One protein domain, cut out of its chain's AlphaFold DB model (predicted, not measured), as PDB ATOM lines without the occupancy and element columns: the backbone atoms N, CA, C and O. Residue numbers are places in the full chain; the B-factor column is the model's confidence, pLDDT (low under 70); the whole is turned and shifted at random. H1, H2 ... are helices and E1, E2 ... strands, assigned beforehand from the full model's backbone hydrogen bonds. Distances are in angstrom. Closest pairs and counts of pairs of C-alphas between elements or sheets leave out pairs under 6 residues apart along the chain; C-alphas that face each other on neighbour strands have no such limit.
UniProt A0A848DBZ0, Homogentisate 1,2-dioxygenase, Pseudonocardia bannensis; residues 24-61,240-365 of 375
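This is residues 24 to 61 and 240 to 365 of the 375 residues of the protein "Homogentisate 1,2-dioxygenase" of Pseudonocardia bannensis (UniProt A0A848DBZ0). What would one see first in this model? A twisted wall of six strands, E3, E8, E7, E9, E5 and E4, makes one side of the body, and a small sheet of three strands, E2, E1 and E6, stands well off one of its faces with its edge strand E6 nearest to it. Long links run on that side of the wall, with the short helices H1 and H2, while H3 and H4 sit by the wall's E3 edge. What is it made of, and how large is it? The printed part has 164 residues, with four named helices and nine named strands in the order E1 E2 E3 H1 E4 E5 E6 E7 E8 H2 E9 H3 H4; the large sheet is antiparallel and the small one mixed. The class is mixed, helices and strands, with under half of the residues in named elements, and the whole is compact, with a radius of gyration of the C-alphas of 15.3 A and spans of 46 by 33 by 33 A.

Where do the first elements lie? E1 is residues 24 to 28, with C-alpha 24 at (144.668, 113.285, 136.190), E2 is residues 36 to 41, 15.5 A long, and E3 is residues 58 to 61. What follows the cut? H1 is residues 248 to 251, E4 residues 252 to 256, E5 residues 259 to 264, 16.1 A long, and E6 residues 281 to 284. E7, residues 288 to 295, is 22.0 A long and begins at C-alpha 288, at (128.051, 123.259, 130.200). Which elements come last? E8 is residues 309 to 313, H2 residues 323 to 329, 10.6 A long, and E9 residues 338 to 344, 19.6 A long. H3 is residues 352 to 356 and H4 residues 362 to 365, with C-alpha 365 at (132.828, 121.541, 148.441).

How is the small sheet paired? E1 and E2 form a hairpin, antiparallel, with N 25 and O 39 2.8 A apart. E1 and E6 are parallel at 9 degrees, with N 26 and O 281 2.8 A apart; E6 and E7 meet only through their link. How do the strands of the large sheet pair? Its order is E3, E8, E7, E9, E5, E4, with N 58 and O 312 2.9 A apart across E3 and E8, N 291 and O 311 2.9 A across the hairpin E7 and E8, and N 292 and O 340 2.8 A across E7 and E9. N 262 and O 341 are 2.8 A apart across E9 and E5, and N 261 and O 254 2.9 A across the hairpin E4 and E5. E8, H2 and E9 form a split strand-helix-strand unit, two strands that run the same way with E7 between them in the sheet, and its crossover is right-handed. Where are the helices? H1 is on the large sheet, over E5, at a height over the sheet of 6.8 A, with the closest C-alphas, those of Tyr 251 and Val 262, 5.4 A apart. H2 is not on either sheet, H3 only grazes the large one with residues 353 to 356, and H4 only grazes it with residues 362 to 363. What do the helix backbones show? In H3 every O i to N i+4 pair is within hydrogen-bond range and in H2 2 of 3 are, while H1 and H4 are too short for such a pair.

How far does it reach? The two C-alphas farthest apart, those of Pro 273 and Asp 352, are 47.2 A apart. Where is the printed part cut, and which links are long? Residues 62 to 239 are not printed, and C-alphas 61 and 240 are 30.6 A apart across the cut. Of the links that are printed whole, E2 to E3, E5 to E6 and E7 to E8 are long. Where is confidence low? The mean pLDDT of the printed part is 88.1, and residues 297 to 306 are under 70.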
ATOM      1  N   GLU A  24     145.072 113.354 137.592       90.12
ATOM      2  CA  GLU A  24     144.668 113.285 136.190       90.12
ATOM      3  C   GLU A  24     143.619 114.364 135.872       90.12
ATOM      4  O   GLU A  24     142.629 114.516 136.590       90.12
ATOM      5  N   ASP A  25     143.876 115.129 134.812       92.62
ATOM      6  CA  ASP A  25     143.070 116.244 134.315       92.62
ATOM      7  C   ASP A  25     142.807 116.058 132.818       92.62
ATOM      8  O   ASP A  25     143.717 116.189 131.994       92.62
ATOM      9  N   GLU A  26     141.564 115.756 132.469       93.00
ATOM     10  CA  GLU A  26     141.108 115.602 131.097       93.00
ATOM     11  C   GLU A  26     140.780 116.968 130.480       93.00
ATOM     12  O   GLU A  26     139.945 117.739 130.961       93.00
ATOM     13  N   HIS A  27     141.480 117.282 129.391       93.19
ATOM     14  CA  HIS A  27     141.226 118.453 128.565       93.19
ATOM     15  C   HIS A  27     140.573 118.010 127.261       93.19
ATOM     16  O   HIS A  27     141.281 117.531 126.371       93.19
ATOM     17  N   GLY A  28     139.255 118.166 127.175       90.56
ATOM     18  CA  GLY A  28     138.453 117.755 126.024       90.56
ATOM     19  C   GLY A  28     137.924 118.928 125.200       90.56
ATOM     20  O   GLY A  28     137.745 120.041 125.707       90.56
ATOM     21  N   ARG A  29     137.679 118.651 123.920       91.38
ATOM     22  CA  ARG A  29     136.872 119.448 122.989       91.38
ATOM     23  C   ARG A  29     135.705 118.599 122.492       91.38
ATOM     24  O   ARG A  29     135.807 117.374 122.480       91.38
ATOM     25  N   ASP A  30     134.647 119.257 122.025       88.94
ATOM     26  CA  ASP A  30     133.434 118.610 121.507       88.94
ATOM     27  C   ASP A  30     132.832 117.636 122.541       88.94
ATOM     28  O   ASP A  30     132.584 116.453 122.287       88.94
ATOM     29  N   GLY A  31     132.722 118.124 123.780       83.62
ATOM     30  CA  GLY A  31     132.272 117.342 124.920       83.62
ATOM     31  C   GLY A  31     133.288 116.265 125.281       83.62
ATOM     32  O   GLY A  31     134.382 116.549 125.769       83.62
ATOM     33  N   PHE A  32     132.922 115.023 124.970       86.00
ATOM     34  CA  PHE A  32     133.774 113.837 125.100       86.00
ATOM     35  C   PHE A  32     133.883 113.049 123.783       86.00
ATOM     36  O   PHE A  32     134.256 111.875 123.790       86.00
ATOM     37  N   ALA A  33     133.498 113.659 122.657       85.69
ATOM     38  CA  ALA A  33     133.547 113.045 121.329       85.69
ATOM     39  C   ALA A  33     134.745 113.524 120.487       85.69
ATOM     40  O   ALA A  33     135.117 112.855 119.518       85.69
ATOM     41  N   GLY A  34     135.360 114.652 120.853       87.94
ATOM     42  CA  GLY A  34     136.435 115.280 120.092       87.94
ATOM     43  C   GLY A  34     137.850 114.976 120.577       87.94
ATOM     44  O   GLY A  34     138.166 113.921 121.131       87.94
ATOM     45  N   GLU A  35     138.749 115.923 120.304       89.50
ATOM     46  CA  GLU A  35     140.151 115.830 120.703       89.50
ATOM     47  C   GLU A  35     140.298 115.926 122.221       89.50
ATOM     48  O   GLU A  35     139.738 116.813 122.866       89.50
ATOM     49  N   VAL A  36     141.117 115.038 122.785       89.69
ATOM     50  CA  VAL A  36     141.342 114.962 124.227       89.69
ATOM     51  C   VAL A  36     142.824 114.824 124.560       89.69
ATOM     52  O   VAL A  36     143.591 114.151 123.865       89.69
ATOM     53  N   SER A  37     143.244 115.465 125.649       91.12
ATOM     54  CA  SER A  37     144.556 115.268 126.269       91.12
ATOM     55  C   SER A  37     144.413 114.980 127.756       91.12
ATOM     56  O   SER A  37     143.793 115.756 128.478       91.12
ATOM     57  N   MET A  38     145.076 113.918 128.218       92.06
ATOM     58  CA  MET A  38     145.230 113.641 129.645       92.06
ATOM     59  C   MET A  38     146.465 114.345 130.185       92.06
ATOM     60  O   MET A  38     147.595 114.048 129.787       92.06
ATOM     61  N   LEU A  39     146.235 115.291 131.086       93.44
ATOM     62  CA  LEU A  39     147.266 116.040 131.783       93.44
ATOM     63  C   LEU A  39     147.477 115.426 133.168       93.44
ATOM     64  O   LEU A  39     146.521 115.116 133.868       93.44
ATOM     65  N   TYR A  40     148.732 115.298 133.590       93.25
ATOM     66  CA  TYR A  40     149.084 114.813 134.927       93.25
ATOM     67  C   TYR A  40     149.604 115.990 135.748       93.25
ATOM     68  O   TYR A  40     150.699 116.506 135.515       93.25
ATOM     69  N   ARG A  41     148.770 116.485 136.662       93.44
ATOM     70  CA  ARG A  41     149.002 117.710 137.436       93.44
ATOM     71  C   ARG A  41     149.680 117.380 138.762       93.44
ATOM     72  O   ARG A  41     149.345 116.391 139.394       93.44
ATOM     73  N   ALA A  42     150.559 118.256 139.244       92.94
ATOM     74  CA  ALA A  42     151.143 118.127 140.587       92.94
ATOM     75  C   ALA A  42     150.163 118.498 141.724       92.94
ATOM     76  O   ALA A  42     150.427 118.230 142.892       92.94
ATOM     77  N   HIS A  43     149.038 119.144 141.397       91.31
ATOM     78  CA  HIS A  43     148.020 119.583 142.354       91.31
ATOM     79  C   HIS A  43     146.612 119.325 141.798       91.31
ATOM     80  O   HIS A  43     146.452 119.372 140.575       91.31
ATOM     81  N   PRO A  44     145.590 119.132 142.657       90.06
ATOM     82  CA  PRO A  44     144.208 119.025 142.206       90.06
ATOM     83  C   PRO A  44     143.776 120.330 141.518       90.06
ATOM     84  O   PRO A  44     143.891 121.392 142.144       90.06
ATOM     85  N   PRO A  45     143.254 120.289 140.277       91.81
ATOM     86  CA  PRO A  45     142.800 121.488 139.566       91.81
ATOM     87  C   PRO A  45     141.675 122.253 140.272       91.81
ATOM     88  O   PRO A  45     141.546 123.461 140.089       91.81
ATOM     89  N   THR A  46     140.890 121.568 141.107       91.25
ATOM     90  CA  THR A  46     139.752 122.140 141.838       91.25
ATOM     91  C   THR A  46     140.107 122.650 143.236       91.25
ATOM     92  O   THR A  46     139.221 123.040 143.993       91.25
ATOM     93  N   ARG A  47     141.396 122.671 143.616       89.25
ATOM     94  CA  ARG A  47     141.863 123.234 144.898       89.25
ATOM     95  C   ARG A  47     141.825 124.772 144.869       89.25
ATOM     96  O   ARG A  47     142.844 125.437 145.067       89.25
ATOM     97  N   TRP A  48     140.657 125.339 144.585       90.31
ATOM     98  CA  TRP A  48     140.432 126.777 144.523       90.31
ATOM     99  C   TRP A  48     140.478 127.402 145.918       90.31
ATOM    100  O   TRP A  48     140.122 126.778 146.920       90.31
ATOM    101  N   THR A  49     140.926 128.654 145.973       90.25
ATOM    102  CA  THR A  49     140.912 129.495 147.183       90.25
ATOM    103  C   THR A  49     139.845 130.590 147.110       90.25
ATOM    104  O   THR A  49     139.466 131.142 148.136       90.25
ATOM    105  N   GLY A  50     139.326 130.855 145.911       91.25
ATOM    106  CA  GLY A  50     138.236 131.773 145.619       91.25
ATOM    107  C   GLY A  50     137.905 131.711 144.129       91.25
ATOM    108  O   GLY A  50     138.744 131.300 143.325       91.25
ATOM    109  N   ILE A  51     136.680 132.089 143.772       92.75
ATOM    110  CA  ILE A  51     136.233 132.224 142.384       92.75
ATOM    111  C   ILE A  51     135.487 133.550 142.272       92.75
ATOM    112  O   ILE A  51     134.489 133.758 142.960       92.75
ATOM    113  N   GLU A  52     135.970 134.425 141.396       92.94
ATOM    114  CA  GLU A  52     135.302 135.671 141.026       92.94
ATOM    115  C   GLU A  52     134.741 135.537 139.606       92.94
ATOM    116  O   GLU A  52     135.424 135.056 138.702       92.94
ATOM    117  N   GLY A  53     133.494 135.966 139.409       92.38
ATOM    118  CA  GLY A  53     132.826 135.926 138.108       92.38
ATOM    119  C   GLY A  53     131.828 134.770 137.925       92.38
ATOM    120  O   GLY A  53     131.550 134.012 138.858       92.38
ATOM    121  N   PRO A  54     131.236 134.661 136.722       90.62
ATOM    122  CA  PRO A  54     130.024 133.873 136.490       90.62
ATOM    123  C   PRO A  54     130.258 132.368 136.303       90.62
ATOM    124  O   PRO A  54     129.298 131.612 136.368       90.62
ATOM    125  N   LEU A  55     131.501 131.918 136.096       93.31
ATOM    126  CA  LEU A  55     131.825 130.501 135.847       93.31
ATOM    127  C   LEU A  55     131.928 129.655 137.125       93.31
ATOM    128  O   LEU A  55     132.360 128.504 137.096       93.31
ATOM    129  N   LYS A  56     131.553 130.229 138.267       93.50
ATOM    130  CA  LYS A  56     131.494 129.521 139.541       93.50
ATOM    131  C   LYS A  56     130.503 128.348 139.429       93.50
ATOM    132  O   LYS A  56     129.353 128.608 139.081       93.50
ATOM    133  N   PRO A  57     130.897 127.098 139.752       94.12
ATOM    134  CA  PRO A  57     129.969 125.970 139.773       94.12
ATOM    135  C   PRO A  57     128.806 126.232 140.729       94.12
ATOM    136  O   PRO A  57     129.009 126.790 141.814       94.12
ATOM    137  N   ARG A  58     127.606 125.805 140.338       94.44
ATOM    138  CA  ARG A  58     126.353 126.097 141.051       94.44
ATOM    139  C   ARG A  58     125.623 124.806 141.402       94.44
ATOM    140  O   ARG A  58     125.702 123.833 140.653       94.44
ATOM    141  N   ALA A  59     124.893 124.805 142.510       94.50
ATOM    142  CA  ALA A  59     124.003 123.712 142.888       94.50
ATOM    143  C   ALA A  59     122.747 124.249 143.562       94.50
ATOM    144  O   ALA A  59     122.818 125.234 144.295       94.50
ATOM    145  N   ILE A  60     121.623 123.581 143.329       94.50
ATOM    146  CA  ILE A  60     120.350 123.845 143.992       94.50
ATOM    147  C   ILE A  60     119.798 122.543 144.577       94.50
ATOM    148  O   ILE A  60     119.970 121.468 143.988       94.50
ATOM    149  N   ASP A  61     119.060 122.650 145.680       91.94
ATOM    150  CA  ASP A  61     118.056 121.642 146.022       91.94
ATOM    151  C   ASP A  61     116.812 121.919 145.169       91.94
ATOM    152  O   ASP A  61     116.024 122.827 145.448       91.94
ATOM    153  N   TYR A 240     130.303  98.899 129.630       89.19
ATOM    154  CA  TYR A 240     131.321  98.706 130.653       89.19
ATOM    155  C   TYR A 240     132.633  98.221 130.045       89.19
ATOM    156  O   TYR A 240     132.652  97.397 129.132       89.19
ATOM    157  N   SER A 241     133.733  98.719 130.602       90.19
ATOM    158  CA  SER A 241     135.074  98.195 130.394       90.19
ATOM    159  C   SER A 241     135.666  97.874 131.757       90.19
ATOM    160  O   SER A 241     135.576  98.671 132.683       90.19
ATOM    161  N   GLU A 242     136.297  96.710 131.877       91.06
ATOM    162  CA  GLU A 242     136.911  96.267 133.132       91.06
ATOM    163  C   GLU A 242     138.108  97.116 133.569       91.06
ATOM    164  O   GLU A 242     138.485  97.092 134.739       91.06
ATOM    165  N   ARG A 243     138.724  97.843 132.630       89.81
ATOM    166  CA  ARG A 243     140.012  98.507 132.846       89.81
ATOM    167  C   ARG A 243     140.024  99.987 132.496       89.81
ATOM    168  O   ARG A 243     140.911 100.693 132.950       89.81
ATOM    169  N   THR A 244     139.103 100.467 131.664       85.12
ATOM    170  CA  THR A 244     139.088 101.872 131.231       85.12
ATOM    171  C   THR A 244     137.761 102.516 131.580       85.12
ATOM    172  O   THR A 244     136.709 102.015 131.200       85.12
ATOM    173  N   HIS A 245     137.807 103.661 132.252       84.88
ATOM    174  CA  HIS A 245     136.604 104.438 132.512       84.88
ATOM    175  C   HIS A 245     136.028 104.964 131.188       84.88
ATOM    176  O   HIS A 245     136.701 105.707 130.472       84.88
ATOM    177  N   MET A 246     134.791 104.586 130.863       87.69
ATOM    178  CA  MET A 246     134.138 105.025 129.626       87.69
ATOM    179  C   MET A 246     133.780 106.520 129.703       87.69
ATOM    180  O   MET A 246     133.403 106.994 130.782       87.69
ATOM    181  N   PRO A 247     133.879 107.275 128.593       88.25
ATOM    182  CA  PRO A 247     133.462 108.673 128.571       88.25
ATOM    183  C   PRO A 247     131.936 108.797 128.733       88.25
ATOM    184  O   PRO A 247     131.214 107.913 128.253       88.25
ATOM    185  N   PRO A 248     131.426 109.888 129.343       89.31
ATOM    186  CA  PRO A 248     129.995 110.133 129.552       89.31
ATOM    187  C   PRO A 248     129.105 109.920 128.325       89.31
ATOM    188  O   PRO A 248     128.039 109.318 128.438       89.31
ATOM    189  N   THR A 249     129.570 110.315 127.137       88.56
ATOM    190  CA  THR A 249     128.864 110.148 125.851       88.56
ATOM    191  C   THR A 249     128.477 108.697 125.551       88.56
ATOM    192  O   THR A 249     127.474 108.443 124.886       88.56
ATOM    193  N   THR A 250     129.198 107.725 126.114       89.31
ATOM    194  CA  THR A 250     128.871 106.292 126.021       89.31
ATOM    195  C   THR A 250     127.513 105.959 126.656       89.31
ATOM    196  O   THR A 250     126.853 105.001 126.254       89.31
ATOM    197  N   TYR A 251     127.075 106.754 127.634       91.62
ATOM    198  CA  TYR A 251     125.823 106.587 128.378       91.62
ATOM    199  C   TYR A 251     124.686 107.486 127.857       91.62
ATOM    200  O   TYR A 251     123.641 107.614 128.504       91.62
ATOM    201  N   ALA A 252     124.871 108.118 126.692       93.00
ATOM    202  CA  ALA A 252     123.872 108.987 126.082       93.00
ATOM    203  C   ALA A 252     122.547 108.243 125.854       93.00
ATOM    204  O   ALA A 252     122.491 107.209 125.182       93.00
ATOM    205  N   THR A 253     121.471 108.772 126.427       95.88
ATOM    206  CA  THR A 253     120.099 108.275 126.267       95.88
ATOM    207  C   THR A 253     119.436 108.958 125.078       95.88
ATOM    208  O   THR A 253     118.973 108.264 124.176       95.88
ATOM    209  N   PHE A 254     119.508 110.291 125.025       97.06
ATOM    210  CA  PHE A 254     118.999 111.102 123.919       97.06
ATOM    211  C   PHE A 254     120.082 112.027 123.369       97.06
ATOM    212  O   PHE A 254     120.934 112.518 124.114       97.06
ATOM    213  N   GLN A 255     120.014 112.284 122.068       95.56
ATOM    214  CA  GLN A 255     120.814 113.296 121.385       95.56
ATOM    215  C   GLN A 255     119.863 114.289 120.725       95.56
ATOM    216  O   GLN A 255     119.003 113.901 119.935       95.56
ATOM    217  N   CYS A 256     120.025 115.564 121.060       97.00
ATOM    218  CA  CYS A 256     119.219 116.657 120.535       97.00
ATOM    219  C   CYS A 256     120.137 117.681 119.851       97.00
ATOM    220  O   CYS A 256     121.335 117.743 120.142       97.00
ATOM    221  N   PRO A 257     119.627 118.521 118.937       96.62
ATOM    222  CA  PRO A 257     120.444 119.582 118.362       96.62
ATOM    223  C   PRO A 257     120.927 120.570 119.439       96.62
ATOM    224  O   PRO A 257     120.132 121.344 119.966       96.62
ATOM    225  N   GLY A 258     122.234 120.578 119.717       96.06
ATOM    226  CA  GLY A 258     122.880 121.488 120.673       96.06
ATOM    227  C   GLY A 258     123.027 120.954 122.103       96.06
ATOM    228  O   GLY A 258     123.632 121.634 122.932       96.06
ATOM    229  N   PHE A 259     122.487 119.770 122.421       97.25
ATOM    230  CA  PHE A 259     122.647 119.167 123.747       97.25
ATOM    231  C   PHE A 259     122.423 117.649 123.767       97.25
ATOM    232  O   PHE A 259     121.790 117.066 122.885       97.25
ATOM    233  N   TRP A 260     122.914 117.007 124.820       96.69
ATOM    234  CA  TRP A 260     122.784 115.571 125.051       96.69
ATOM    235  C   TRP A 260     122.098 115.313 126.386       96.69
ATOM    236  O   TRP A 260     122.303 116.061 127.336       96.69
ATOM    237  N   VAL A 261     121.328 114.228 126.473       97.81
ATOM    238  CA  VAL A 261     120.830 113.699 127.750       97.81
ATOM    239  C   VAL A 261     121.510 112.364 128.003       97.81
ATOM    240  O   VAL A 261     121.338 111.406 127.246       97.81
ATOM    241  N   VAL A 262     122.292 112.297 129.069       96.00
ATOM    242  CA  VAL A 262     123.139 111.168 129.450       96.00
ATOM    243  C   VAL A 262     122.621 110.589 130.761       96.00
ATOM    244  O   VAL A 262     122.499 111.307 131.748       96.00
ATOM    245  N   THR A 263     122.341 109.284 130.796       95.69
ATOM    246  CA  THR A 263     121.879 108.626 132.029       95.69
ATOM    247  C   THR A 263     122.983 107.761 132.606       95.69
ATOM    248  O   THR A 263     123.261 106.670 132.099       95.69
ATOM    249  N   PHE A 264     123.570 108.207 133.713       92.94
ATOM    250  CA  PHE A 264     124.471 107.375 134.500       92.94
ATOM    251  C   PHE A 264     123.646 106.399 135.332       92.94
ATOM    252  O   PHE A 264     122.782 106.814 136.101       92.94
ATOM    253  N   GLN A 265     123.904 105.106 135.162       91.19
ATOM    254  CA  GLN A 265     123.177 104.031 135.838       91.19
ATOM    255  C   GLN A 265     124.108 103.303 136.805       91.19
ATOM    256  O   GLN A 265     125.310 103.223 136.529       91.19
ATOM    257  N   PRO A 266     123.580 102.695 137.878       89.56
ATOM    258  CA  PRO A 266     124.379 101.896 138.784       89.56
ATOM    259  C   PRO A 266     125.169 100.818 138.037       89.56
ATOM    260  O   PRO A 266     124.597  99.989 137.329       89.56
ATOM    261  N   LYS A 267     126.492 100.813 138.210       90.38
ATOM    262  CA  LYS A 267     127.413  99.903 137.513       90.38
ATOM    263  C   LYS A 267     128.575  99.492 138.414       90.38
ATOM    264  O   LYS A 267     128.928 100.266 139.309       90.38
ATOM    265  N   PRO A 268     129.197  98.322 138.194       90.44
ATOM    266  CA  PRO A 268     130.466  97.989 138.833       90.44
ATOM    267  C   PRO A 268     131.522  99.070 138.575       90.44
ATOM    268  O   PRO A 268     131.545  99.694 137.506       90.44
ATOM    269  N   PHE A 269     132.394  99.292 139.555       89.19
ATOM    270  CA  PHE A 269     133.639 100.005 139.290       89.19
ATOM    271  C   PHE A 269     134.581  99.128 138.470       89.19
ATOM    272  O   PHE A 269     134.479  97.902 138.490       89.19
ATOM    273  N   GLU A 270     135.500  99.776 137.765       90.50
ATOM    274  CA  GLU A 270     136.555  99.132 136.999       90.50
ATOM    275  C   GLU A 270     137.352  98.180 137.916       90.50
ATOM    276  O   GLU A 270     137.777  98.534 139.025       90.50
ATOM    277  N   THR A 271     137.497  96.930 137.477       91.31
ATOM    278  CA  THR A 271     138.007  95.815 138.287       91.31
ATOM    279  C   THR A 271     139.494  95.558 138.094       91.31
ATOM    280  O   THR A 271     140.108  94.897 138.936       91.31
ATOM    281  N   ALA A 272     140.090  96.050 137.007       91.19
ATOM    282  CA  ALA A 272     141.508  95.849 136.757       91.19
ATOM    283  C   ALA A 272     142.371  96.551 137.832       91.19
ATOM    284  O   ALA A 272     142.029  97.652 138.266       91.19
ATOM    285  N   PRO A 273     143.506  95.957 138.257       88.94
ATOM    286  CA  PRO A 273     144.289  96.476 139.385       88.94
ATOM    287  C   PRO A 273     144.867  97.880 139.186       88.94
ATOM    288  O   PRO A 273     145.142  98.567 140.164       88.94
ATOM    289  N   ASP A 274     145.096  98.277 137.935       88.88
ATOM    290  CA  ASP A 274     145.639  99.582 137.563       88.88
ATOM    291  C   ASP A 274     144.575 100.541 137.018       88.88
ATOM    292  O   ASP A 274     144.934 101.601 136.508       88.88
ATOM    293  N   ALA A 275     143.294 100.167 137.080       88.38
ATOM    294  CA  ALA A 275     142.201 100.997 136.608       88.38
ATOM    295  C   ALA A 275     141.743 101.996 137.662       88.38
ATOM    296  O   ALA A 275     141.708 101.721 138.863       88.38
ATOM    297  N   GLU A 276     141.325 103.152 137.172       82.38
ATOM    298  CA  GLU A 276     140.937 104.263 138.019       82.38
ATOM    299  C   GLU A 276     139.427 104.293 138.203       82.38
ATOM    300  O   GLU A 276     138.664 104.440 137.247       82.38
ATOM    301  N   ARG A 277     139.001 104.148 139.462       82.88
ATOM    302  CA  ARG A 277     137.588 103.970 139.838       82.88
ATOM    303  C   ARG A 277     136.805 105.275 139.956       82.88
ATOM    304  O   ARG A 277     135.579 105.255 140.008       82.88
ATOM    305  N   VAL A 278     137.498 106.410 140.039       81.44
ATOM    306  CA  VAL A 278     136.876 107.741 140.108       81.44
ATOM    307  C   VAL A 278     137.088 108.492 138.801       81.44
ATOM    308  O   VAL A 278     138.182 108.385 138.242       81.44
ATOM    309  N   PRO A 279     136.101 109.270 138.314       84.88
ATOM    310  CA  PRO A 279     136.262 110.137 137.147       84.88
ATOM    311  C   PRO A 279     137.503 111.032 137.255       84.88
ATOM    312  O   PRO A 279     137.902 111.405 138.360       84.88
ATOM    313  N   ALA A 280     138.113 111.386 136.123       88.12
ATOM    314  CA  ALA A 280     139.194 112.367 136.122       88.12
ATOM    315  C   ALA A 280     138.657 113.727 136.587       88.12
ATOM    316  O   ALA A 280     137.467 114.035 136.432       88.12
ATOM    317  N   TYR A 281     139.551 114.579 137.096       91.56
ATOM    318  CA  TYR A 281     139.269 116.003 136.967       91.56
ATOM    319  C   TYR A 281     139.156 116.315 135.488       91.56
ATOM    320  O   TYR A 281     139.877 115.734 134.680       91.56
ATOM    321  N   HIS A 282     138.272 117.220 135.123       92.69
ATOM    322  CA  HIS A 282     138.171 117.616 133.737       92.69
ATOM    323  C   HIS A 282     137.632 119.024 133.612       92.69
ATOM    324  O   HIS A 282     137.089 119.603 134.555       92.69
ATOM    325  N   ARG A 283     137.842 119.583 132.427       89.94
ATOM    326  CA  ARG A 283     137.132 120.762 131.953       89.94
ATOM    327  C   ARG A 283     136.614 120.431 130.567       89.94
ATOM    328  O   ARG A 283     137.397 120.181 129.646       89.94
ATOM    329  N   ASN A 284     135.303 120.419 130.443       83.94
ATOM    330  CA  ASN A 284     134.665 120.386 129.151       83.94
ATOM    331  C   ASN A 284     134.644 121.817 128.625       83.94
ATOM    332  O   ASN A 284     134.052 122.701 129.234       83.94
ATOM    333  N   VAL A 285     135.428 122.094 127.585       89.38
ATOM    334  CA  VAL A 285     135.653 123.480 127.142       89.38
ATOM    335  C   VAL A 285     134.503 123.990 126.274       89.38
ATOM    336  O   VAL A 285     134.320 125.199 126.171       89.38
ATOM    337  N   ASP A 286     133.728 123.079 125.686       92.88
ATOM    338  CA  ASP A 286     132.680 123.413 124.720       92.88
ATOM    339  C   ASP A 286     131.257 123.165 125.250       92.88
ATOM    340  O   ASP A 286     130.312 123.570 124.582       92.88
ATOM    341  N   TYR A 287     131.083 122.521 126.413       95.62
ATOM    342  CA  TYR A 287     129.760 122.220 126.972       95.62
ATOM    343  C   TYR A 287     129.652 122.614 128.447       95.62
ATOM    344  O   TYR A 287     130.563 122.358 129.236       95.62
ATOM    345  N   ASP A 288     128.512 123.202 128.811       97.06
ATOM    346  CA  ASP A 288     128.051 123.259 130.200       97.06
ATOM    347  C   ASP A 288     127.473 121.893 130.588       97.06
ATOM    348  O   ASP A 288     126.779 121.274 129.779       97.06
ATOM    349  N   GLU A 289     127.688 121.458 131.830       96.31
ATOM    350  CA  GLU A 289     127.186 120.172 132.330       96.31
ATOM    351  C   GLU A 289     126.168 120.385 133.452       96.31
ATOM    352  O   GLU A 289     126.478 120.958 134.507       96.31
ATOM    353  N   VAL A 290     124.932 119.926 133.236       97.50
ATOM    354  CA  VAL A 290     123.877 119.934 134.255       97.50
ATOM    355  C   VAL A 290     123.627 118.525 134.761       97.50
ATOM    356  O   VAL A 290     123.057 117.708 134.051       97.50
ATOM    357  N   VAL A 291     123.958 118.259 136.023       95.69
ATOM    358  CA  VAL A 291     123.749 116.944 136.648       95.69
ATOM    359  C   VAL A 291     122.598 117.013 137.640       95.69
ATOM    360  O   VAL A 291     122.658 117.765 138.612       95.69
ATOM    361  N   PHE A 292     121.583 116.184 137.421       96.19
ATOM    362  CA  PHE A 292     120.485 115.928 138.341       96.19
ATOM    363  C   PHE A 292     120.638 114.556 139.008       96.19
ATOM    364  O   PHE A 292     120.747 113.527 138.334       96.19
ATOM    365  N   THR A 293     120.611 114.525 140.340       93.31
ATOM    366  CA  THR A 293     120.672 113.282 141.121       93.31
ATOM    367  C   THR A 293     119.272 112.692 141.279       93.31
ATOM    368  O   THR A 293     118.486 113.170 142.097       93.31
ATOM    369  N   HIS A 294     118.964 111.626 140.536       93.19
ATOM    370  CA  HIS A 294     117.669 110.947 140.623       93.19
ATOM    371  C   HIS A 294     117.571 110.041 141.853       93.19
ATOM    372  O   HIS A 294     116.605 110.106 142.601       93.19
ATOM    373  N   SER A 295     118.546 109.167 142.080       86.19
ATOM    374  CA  SER A 295     118.519 108.266 143.235       86.19
ATOM    375  C   SER A 295     119.911 107.749 143.572       86.19
ATOM    376  O   SER A 295     120.851 107.895 142.789       86.19
ATOM    377  N   GLY A 296     120.047 107.154 144.757       70.00
ATOM    378  CA  GLY A 296     121.328 106.693 145.289       70.00
ATOM    379  C   GLY A 296     122.232 107.841 145.749       70.00
ATOM    380  O   GLY A 296     121.793 108.975 145.927       70.00
ATOM    381  N   ARG A 297     123.508 107.527 146.000       61.06
ATOM    382  CA  ARG A 297     124.526 108.492 146.445       61.06
ATOM    383  C   ARG A 297     125.659 108.557 145.433       61.06
ATOM    384  O   ARG A 297     126.189 107.521 145.029       61.06
ATOM    385  N   LEU A 298     126.054 109.766 145.048       54.91
ATOM    386  CA  LEU A 298     127.191 109.966 144.161       54.91
ATOM    387  C   LEU A 298     128.491 109.956 144.975       54.91
ATOM    388  O   LEU A 298     128.754 110.891 145.723       54.91
ATOM    389  N   MET A 299     129.331 108.928 144.812       46.31
ATOM    390  CA  MET A 299     130.597 108.847 145.561       46.31
ATOM    391  C   MET A 299     131.573 109.980 145.228       46.31
ATOM    392  O   MET A 299     132.426 110.289 146.049       46.31
ATOM    393  N   SER A 300     131.446 110.621 144.058       45.75
ATOM    394  CA  SER A 300     132.288 111.750 143.647       45.75
ATOM    395  C   SER A 300     131.930 113.091 144.304       45.75
ATOM    396  O   SER A 300     132.603 114.079 144.014       45.75
ATOM    397  N   ARG A 301     130.915 113.165 145.185       55.38
ATOM    398  CA  ARG A 301     130.441 114.413 145.824       55.38
ATOM    399  C   ARG A 301     130.164 114.235 147.329       55.38
ATOM    400  O   ARG A 301     130.142 113.114 147.827       55.38
ATOM    401  N   ALA A 302     130.054 115.347 148.066       43.81
ATOM    402  CA  ALA A 302     129.871 115.357 149.523       43.81
ATOM    403  C   ALA A 302     128.488 114.814 149.959       43.81
ATOM    404  O   ALA A 302     127.547 114.777 149.170       43.81
ATOM    405  N   GLU A 303     128.385 114.365 151.219       40.16
ATOM    406  CA  GLU A 303     127.226 113.651 151.797       40.16
ATOM    407  C   GLU A 303     125.914 114.463 151.859       40.16
ATOM    408  O   GLU A 303     124.857 113.887 152.108       40.16
ATOM    409  N   ASP A 304     125.966 115.774 151.626       44.09
ATOM    410  CA  ASP A 304     124.856 116.729 151.722       44.09
ATOM    411  C   ASP A 304     124.081 116.948 150.406       44.09
ATOM    412  O   ASP A 304     123.053 117.621 150.407       44.09
ATOM    413  N   GLN A 305     124.501 116.332 149.294       54.47
ATOM    414  CA  GLN A 305     123.835 116.422 147.983       54.47
ATOM    415  C   GLN A 305     123.027 115.157 147.672       54.47
ATOM    416  O   GLN A 305     123.435 114.297 146.888       54.47
ATOM    417  N   GLY A 306     121.882 115.033 148.346       63.91
ATOM    418  CA  GLY A 306     120.937 113.925 148.188       63.91
ATOM    419  C   GLY A 306     120.173 113.930 146.856       63.91
ATOM    420  O   GLY A 306     120.452 114.717 145.945       63.91
ATOM    421  N   ALA A 307     119.189 113.033 146.742       78.19
ATOM    422  CA  ALA A 307     118.232 113.025 145.635       78.19
ATOM    423  C   ALA A 307     117.621 114.423 145.417       78.19
ATOM    424  O   ALA A 307     117.494 115.195 146.364       78.19
ATOM    425  N   ALA A 308     117.275 114.741 144.170       89.19
ATOM    426  CA  ALA A 308     116.801 116.053 143.730       89.19
ATOM    427  C   ALA A 308     117.829 117.203 143.761       89.19
ATOM    428  O   ALA A 308     117.474 118.355 143.495       89.19
ATOM    429  N   THR A 309     119.113 116.935 144.003       92.06
ATOM    430  CA  THR A 309     120.149 117.953 143.768       92.06
ATOM    431  C   THR A 309     120.335 118.169 142.265       92.06
ATOM    432  O   THR A 309     120.505 117.200 141.523       92.06
ATOM    433  N   LEU A 310     120.353 119.429 141.821       95.62
ATOM    434  CA  LEU A 310     120.687 119.815 140.448       95.62
ATOM    435  C   LEU A 310     121.906 120.734 140.461       95.62
ATOM    436  O   LEU A 310     121.915 121.744 141.159       95.62
ATOM    437  N   THR A 311     122.935 120.406 139.685       95.44
ATOM    438  CA  THR A 311     124.176 121.192 139.624       95.44
ATOM    439  C   THR A 311     124.483 121.645 138.218       95.44
ATOM    440  O   THR A 311     124.251 120.876 137.299       95.44
ATOM    441  N   LEU A 312     125.072 122.829 138.075       96.56
ATOM    442  CA  LEU A 312     125.552 123.391 136.817       96.56
ATOM    443  C   LEU A 312     127.063 123.611 136.903       96.56
ATOM    444  O   LEU A 312     127.534 124.356 137.772       96.56
ATOM    445  N   HIS A 313     127.811 122.972 136.007       95.50
ATOM    446  CA  HIS A 313     129.256 123.125 135.844       95.50
ATOM    447  C   HIS A 313     129.523 123.829 134.505       95.50
ATOM    448  O   HIS A 313     129.397 123.198 133.460       95.50
ATOM    449  N   PRO A 314     129.835 125.139 134.517       95.81
ATOM    450  CA  PRO A 314     130.015 125.905 133.287       95.81
ATOM    451  C   PRO A 314     131.221 125.451 132.458       95.81
ATOM    452  O   PRO A 314     132.274 125.111 133.010       95.81
ATOM    453  N   ALA A 315     131.090 125.545 131.138       94.69
ATOM    454  CA  ALA A 315     132.118 125.216 130.169       94.69
ATOM    455  C   ALA A 315     133.430 125.955 130.470       94.69
ATOM    456  O   ALA A 315     133.468 127.145 130.801       94.69
ATOM    457  N   GLY A 316     134.539 125.230 130.358       90.25
ATOM    458  CA  GLY A 316     135.888 125.726 130.619       90.25
ATOM    459  C   GLY A 316     136.287 125.765 132.097       90.25
ATOM    460  O   GLY A 316     137.480 125.921 132.377       90.25
ATOM    461  N   MET A 317     135.358 125.570 133.040       92.19
ATOM    462  CA  MET A 317     135.686 125.430 134.458       92.19
ATOM    463  C   MET A 317     136.092 123.989 134.780       92.19
ATOM    464  O   MET A 317     135.466 123.029 134.329       92.19
ATOM    465  N   HIS A 318     137.140 123.821 135.592       92.50
ATOM    466  CA  HIS A 318     137.463 122.503 136.129       92.50
ATOM    467  C   HIS A 318     136.349 122.015 137.047       92.50
ATOM    468  O   HIS A 318     135.808 122.772 137.842       92.50
ATOM    469  N   HIS A 319     136.076 120.729 137.013       90.62
ATOM    470  CA  HIS A 319     135.354 120.039 138.064       90.62
ATOM    471  C   HIS A 319     135.846 118.590 138.113       90.62
ATOM    472  O   HIS A 319     136.790 118.211 137.415       90.62
ATOM    473  N   GLY A 320     135.300 117.785 139.018       87.12
ATOM    474  CA  GLY A 320     135.743 116.407 139.181       87.12
ATOM    475  C   GLY A 320     135.437 115.855 140.564       87.12
ATOM    476  O   GLY A 320     134.639 116.442 141.300       87.12
ATOM    477  N   PRO A 321     136.053 114.720 140.926       80.00
ATOM    478  CA  PRO A 321     135.787 114.071 142.195       80.00
ATOM    479  C   PRO A 321     136.159 114.969 143.377       80.00
ATOM    480  O   PRO A 321     137.258 115.529 143.454       80.00
ATOM    481  N   ASN A 322     135.238 115.051 144.334       78.75
ATOM    482  CA  ASN A 322     135.515 115.547 145.671       78.75
ATOM    483  C   ASN A 322     136.693 114.748 146.260       78.75
ATOM    484  O   ASN A 322     136.733 113.529 146.086       78.75
ATOM    485  N   PRO A 323     137.645 115.364 146.976       73.56
ATOM    486  CA  PRO A 323     138.784 114.623 147.514       73.56
ATOM    487  C   PRO A 323     138.401 113.430 148.409       73.56
ATOM    488  O   PRO A 323     139.077 112.401 148.385       73.56
ATOM    489  N   ARG A 324     137.269 113.504 149.126       74.62
ATOM    490  CA  ARG A 324     136.735 112.384 149.925       74.62
ATOM    491  C   ARG A 324     136.312 111.181 149.070       74.62
ATOM    492  O   ARG A 324     136.326 110.051 149.557       74.62
ATOM    493  N   ALA A 325     135.989 111.401 147.795       76.12
ATOM    494  CA  ALA A 325     135.585 110.364 146.852       76.12
ATOM    495  C   ALA A 325     136.685 109.341 146.573       76.12
ATOM    496  O   ALA A 325     136.394 108.160 146.405       76.12
ATOM    497  N   PHE A 326     137.948 109.780 146.535       76.19
ATOM    498  CA  PHE A 326     139.080 108.899 146.246       76.19
ATOM    499  C   PHE A 326     139.214 107.799 147.305       76.19
ATOM    500  O   PHE A 326     139.399 106.632 146.968       76.19
ATOM    501  N   GLU A 327     139.070 108.147 148.587       75.75
ATOM    502  CA  GLU A 327     139.131 107.170 149.680       75.75
ATOM    503  C   GLU A 327     137.874 106.296 149.764       75.75
ATOM    504  O   GLU A 327     137.968 105.112 150.097       75.75
ATOM    505  N   ALA A 328     136.701 106.844 149.431       77.00
ATOM    506  CA  ALA A 328     135.459 106.077 149.376       77.00
ATOM    507  C   ALA A 328     135.481 105.029 148.248       77.00
ATOM    508  O   ALA A 328     135.151 103.867 148.481       77.00
ATOM    509  N   ALA A 329     135.949 105.405 147.053       77.44
ATOM    510  CA  ALA A 329     135.996 104.529 145.883       77.44
ATOM    511  C   ALA A 329     136.935 103.322 146.059       77.44
ATOM    512  O   ALA A 329     136.683 102.259 145.494       77.44
ATOM    513  N   LYS A 330     137.979 103.436 146.894       75.94
ATOM    514  CA  LYS A 330     138.843 102.296 147.263       75.94
ATOM    515  C   LYS A 330     138.092 101.188 148.007       75.94
ATOM    516  O   LYS A 330     138.531 100.044 147.988       75.94
ATOM    517  N   LYS A 331     137.000 101.530 148.697       80.81
ATOM    518  CA  LYS A 331     136.223 100.617 149.554       80.81
ATOM    519  C   LYS A 331     134.927 100.142 148.902       80.81
ATOM    520  O   LYS A 331     134.192  99.378 149.518       80.81
ATOM    521  N   ALA A 332     134.629 100.629 147.702       83.00
ATOM    522  CA  ALA A 332     133.384 100.372 147.011       83.00
ATOM    523  C   ALA A 332     133.617  99.539 145.752       83.00
ATOM    524  O   ALA A 332     134.586  99.753 145.022       83.00
ATOM    525  N   ASP A 333     132.679  98.637 145.474       87.25
ATOM    526  CA  ASP A 333     132.723  97.767 144.293       87.25
ATOM    527  C   ASP A 333     131.782  98.241 143.177       87.25
ATOM    528  O   ASP A 333     131.849  97.762 142.044       87.25
ATOM    529  N   ARG A 334     130.894  99.200 143.475       88.44
ATOM    530  CA  ARG A 334     129.836  99.634 142.563       88.44
ATOM    531  C   ARG A 334     129.436 101.092 142.778       88.44
ATOM    532  O   ARG A 334     129.353 101.558 143.913       88.44
ATOM    533  N   MET A 335     129.104 101.778 141.689       86.25
ATOM    534  CA  MET A 335     128.320 103.011 141.721       86.25
ATOM    535  C   MET A 335     126.843 102.662 141.916       86.25
ATOM    536  O   MET A 335     126.308 101.816 141.203       86.25
ATOM    537  N   GLU A 336     126.172 103.324 142.856       85.50
ATOM    538  CA  GLU A 336     124.774 103.019 143.202       85.50
ATOM    539  C   GLU A 336     123.770 104.071 142.729       85.50
ATOM    540  O   GLU A 336     122.567 103.870 142.872       85.50
ATOM    541  N   ALA A 337     124.253 105.189 142.189       86.62
ATOM    542  CA  ALA A 337     123.411 106.310 141.810       86.62
ATOM    543  C   ALA A 337     122.851 106.187 140.391       86.62
ATOM    544  O   ALA A 337     123.536 105.716 139.480       86.62
ATOM    545  N   PHE A 338     121.633 106.697 140.218       91.44
ATOM    546  CA  PHE A 338     121.119 107.126 138.926       91.44
ATOM    547  C   PHE A 338     121.241 108.641 138.820       91.44
ATOM    548  O   PHE A 338     120.741 109.369 139.684       91.44
ATOM    549  N   LEU A 339     121.881 109.115 137.755       93.81
ATOM    550  CA  LEU A 339     122.001 110.539 137.458       93.81
ATOM    551  C   LEU A 339     121.515 110.809 136.043       93.81
ATOM    552  O   LEU A 339     121.779 110.024 135.131       93.81
ATOM    553  N   VAL A 340     120.886 111.964 135.870       96.56
ATOM    554  CA  VAL A 340     120.560 112.518 134.561       96.56
ATOM    555  C   VAL A 340     121.478 113.699 134.332       96.56
ATOM    556  O   VAL A 340     121.449 114.662 135.093       96.56
ATOM    557  N   ASN A 341     122.322 113.603 133.319       96.69
ATOM    558  CA  ASN A 341     123.227 114.660 132.920       96.69
ATOM    559  C   ASN A 341     122.766 115.280 131.599       96.69
ATOM    560  O   ASN A 341     122.368 114.559 130.684       96.69
ATOM    561  N   ILE A 342     122.792 116.604 131.518       98.06
ATOM    562  CA  ILE A 342     122.369 117.382 130.358       98.06
ATOM    563  C   ILE A 342     123.554 118.254 129.952       98.06
ATOM    564  O   ILE A 342     123.823 119.269 130.596       98.06
ATOM    565  N   ASP A 343     124.253 117.840 128.898       96.81
ATOM    566  CA  ASP A 343     125.423 118.551 128.374       96.81
ATOM    567  C   ASP A 343     124.979 119.488 127.260       96.81
ATOM    568  O   ASP A 343     124.399 119.027 126.275       96.81
ATOM    569  N   THR A 344     125.260 120.786 127.374       97.56
ATOM    570  CA  THR A 344     124.761 121.800 126.429       97.56
ATOM    571  C   THR A 344     125.891 122.585 125.771       97.56
ATOM    572  O   THR A 344     126.705 123.172 126.477       97.56
ATOM    573  N   GLU A 345     125.900 122.673 124.438       96.19
ATOM    574  CA  GLU A 345     126.934 123.386 123.656       96.19
ATOM    575  C   GLU A 345     126.953 124.893 123.927       96.19
ATOM    576  O   GLU A 345     127.991 125.552 123.918       96.19
ATOM    577  N   LYS A 346     125.768 125.479 124.114       97.06
ATOM    578  CA  LYS A 346     125.633 126.905 124.399       97.06
ATOM    579  C   LYS A 346     125.613 127.135 125.909       97.06
ATOM    580  O   LYS A 346     124.870 126.433 126.594       97.06
ATOM    581  N   PRO A 347     126.290 128.182 126.412       96.75
ATOM    582  CA  PRO A 347     126.238 128.531 127.825       96.75
ATOM    583  C   PRO A 347     124.804 128.741 128.316       96.75
ATOM    584  O   PRO A 347     124.010 129.445 127.679       96.75
ATOM    585  N   LEU A 348     124.485 128.154 129.464       98.06
ATOM    586  CA  LEU A 348     123.193 128.275 130.115       98.06
ATOM    587  C   LEU A 348     123.100 129.579 130.906       98.06
ATOM    588  O   LEU A 348     124.005 129.999 131.627       98.06
ATOM    589  N   LYS A 349     121.933 130.205 130.806       98.06
ATOM    590  CA  LYS A 349     121.456 131.241 131.718       98.06
ATOM    591  C   LYS A 349     120.591 130.585 132.785       98.06
ATOM    592  O   LYS A 349     119.995 129.535 132.556       98.06
ATOM    593  N   TRP A 350     120.480 131.228 133.938       97.44
ATOM    594  CA  TRP A 350     119.659 130.771 135.057       97.44
ATOM    595  C   TRP A 350     118.621 131.822 135.435       97.44
ATOM    596  O   TRP A 350     118.801 133.014 135.193       97.44
ATOM    597  N   THR A 351     117.510 131.368 136.006       98.12
ATOM    598  CA  THR A 351     116.417 132.236 136.456       98.12
ATOM    599  C   THR A 351     116.579 132.654 137.920       98.12
ATOM    600  O   THR A 351     117.409 132.119 138.665       98.12
ATOM    601  N   ASP A 352     115.734 133.583 138.370       97.75
ATOM    602  CA  ASP A 352     115.636 133.946 139.788       97.75
ATOM    603  C   ASP A 352     115.210 132.752 140.652       97.75
ATOM    604  O   ASP A 352     115.667 132.620 141.782       97.75
ATOM    605  N   ALA A 353     114.392 131.840 140.113       97.62
ATOM    606  CA  ALA A 353     113.989 130.622 140.814       97.62
ATOM    607  C   ALA A 353     115.174 129.676 141.058       97.62
ATOM    608  O   ALA A 353     115.284 129.109 142.141       97.62
ATOM    609  N   PHE A 354     116.080 129.540 140.082       97.50
ATOM    610  CA  PHE A 354     117.329 128.800 140.272       97.50
ATOM    611  C   PHE A 354     118.204 129.484 141.330       97.50
ATOM    612  O   PHE A 354     118.655 128.844 142.274       97.50
ATOM    613  N   THR A 355     118.399 130.800 141.211       95.81
ATOM    614  CA  THR A 355     119.231 131.577 142.147       95.81
ATOM    615  C   THR A 355     118.685 131.529 143.577       95.81
ATOM    616  O   THR A 355     119.448 131.415 144.529       95.81
ATOM    617  N   GLY A 356     117.362 131.573 143.743       95.56
ATOM    618  CA  GLY A 356     116.705 131.529 145.048       95.56
ATOM    619  C   GLY A 356     116.808 130.180 145.769       95.56
ATOM    620  O   GLY A 356     116.608 130.142 146.980       95.56
ATOM    621  N   ALA A 357     117.122 129.096 145.054       94.31
ATOM    622  CA  ALA A 357     117.317 127.754 145.611       94.31
ATOM    623  C   ALA A 357     118.802 127.344 145.690       94.31
ATOM    624  O   ALA A 357     119.108 126.200 146.026       94.31
ATOM    625  N   GLU A 358     119.719 128.253 145.346       93.56
ATOM    626  CA  GLU A 358     121.152 127.979 145.251       93.56
ATOM    627  C   GLU A 358     121.814 127.805 146.620       93.56
ATOM    628  O   GLU A 358     121.609 128.603 147.533       93.56
ATOM    629  N   ASP A 359     122.683 126.797 146.726       91.56
ATOM    630  CA  ASP A 359     123.707 126.742 147.764       91.56
ATOM    631  C   ASP A 359     124.913 127.611 147.342       91.56
ATOM    632  O   ASP A 359     125.711 127.207 146.483       91.56
ATOM    633  N   PRO A 360     125.116 128.793 147.957       89.62
ATOM    634  CA  PRO A 360     126.204 129.698 147.586       89.62
ATOM    635  C   PRO A 360     127.599 129.125 147.888       89.62
ATOM    636  O   PRO A 360     128.603 129.655 147.384       89.62
ATOM    637  N   ASN A 361     127.680 128.063 148.696       88.75
ATOM    638  CA  ASN A 361     128.916 127.419 149.126       88.75
ATOM    639  C   ASN A 361     129.259 126.156 148.330       88.75
ATOM    640  O   ASN A 361     130.333 125.597 148.547       88.75
ATOM    641  N   TYR A 362     128.441 125.763 147.348       88.81
ATOM    642  CA  TYR A 362     128.668 124.553 146.555       88.81
ATOM    643  C   TYR A 362     130.088 124.455 145.969       88.81
ATOM    644  O   TYR A 362     130.761 123.434 146.091       88.81
ATOM    645  N   TRP A 363     130.595 125.541 145.388       88.38
ATOM    646  CA  TRP A 363     131.960 125.623 144.850       88.38
ATOM    647  C   TRP A 363     133.063 125.252 145.862       88.38
ATOM    648  O   TRP A 363     134.110 124.736 145.474       88.38
ATOM    649  N   ALA A 364     132.849 125.522 147.153       86.88
ATOM    650  CA  ALA A 364     133.822 125.266 148.207       86.88
ATOM    651  C   ALA A 364     133.895 123.773 148.554       86.88
ATOM    652  O   ALA A 364     134.917 123.317 149.066       86.88
ATOM    653  N   THR A 365     132.862 122.994 148.210       82.88
ATOM    654  CA  THR A 365     132.828 121.541 148.441       82.88
ATOM    655  C   THR A 365     133.928 120.800 147.680       82.88
ATOM    656  O   THR A 365     134.325 119.715 148.090       82.88
TER     657      THR A 365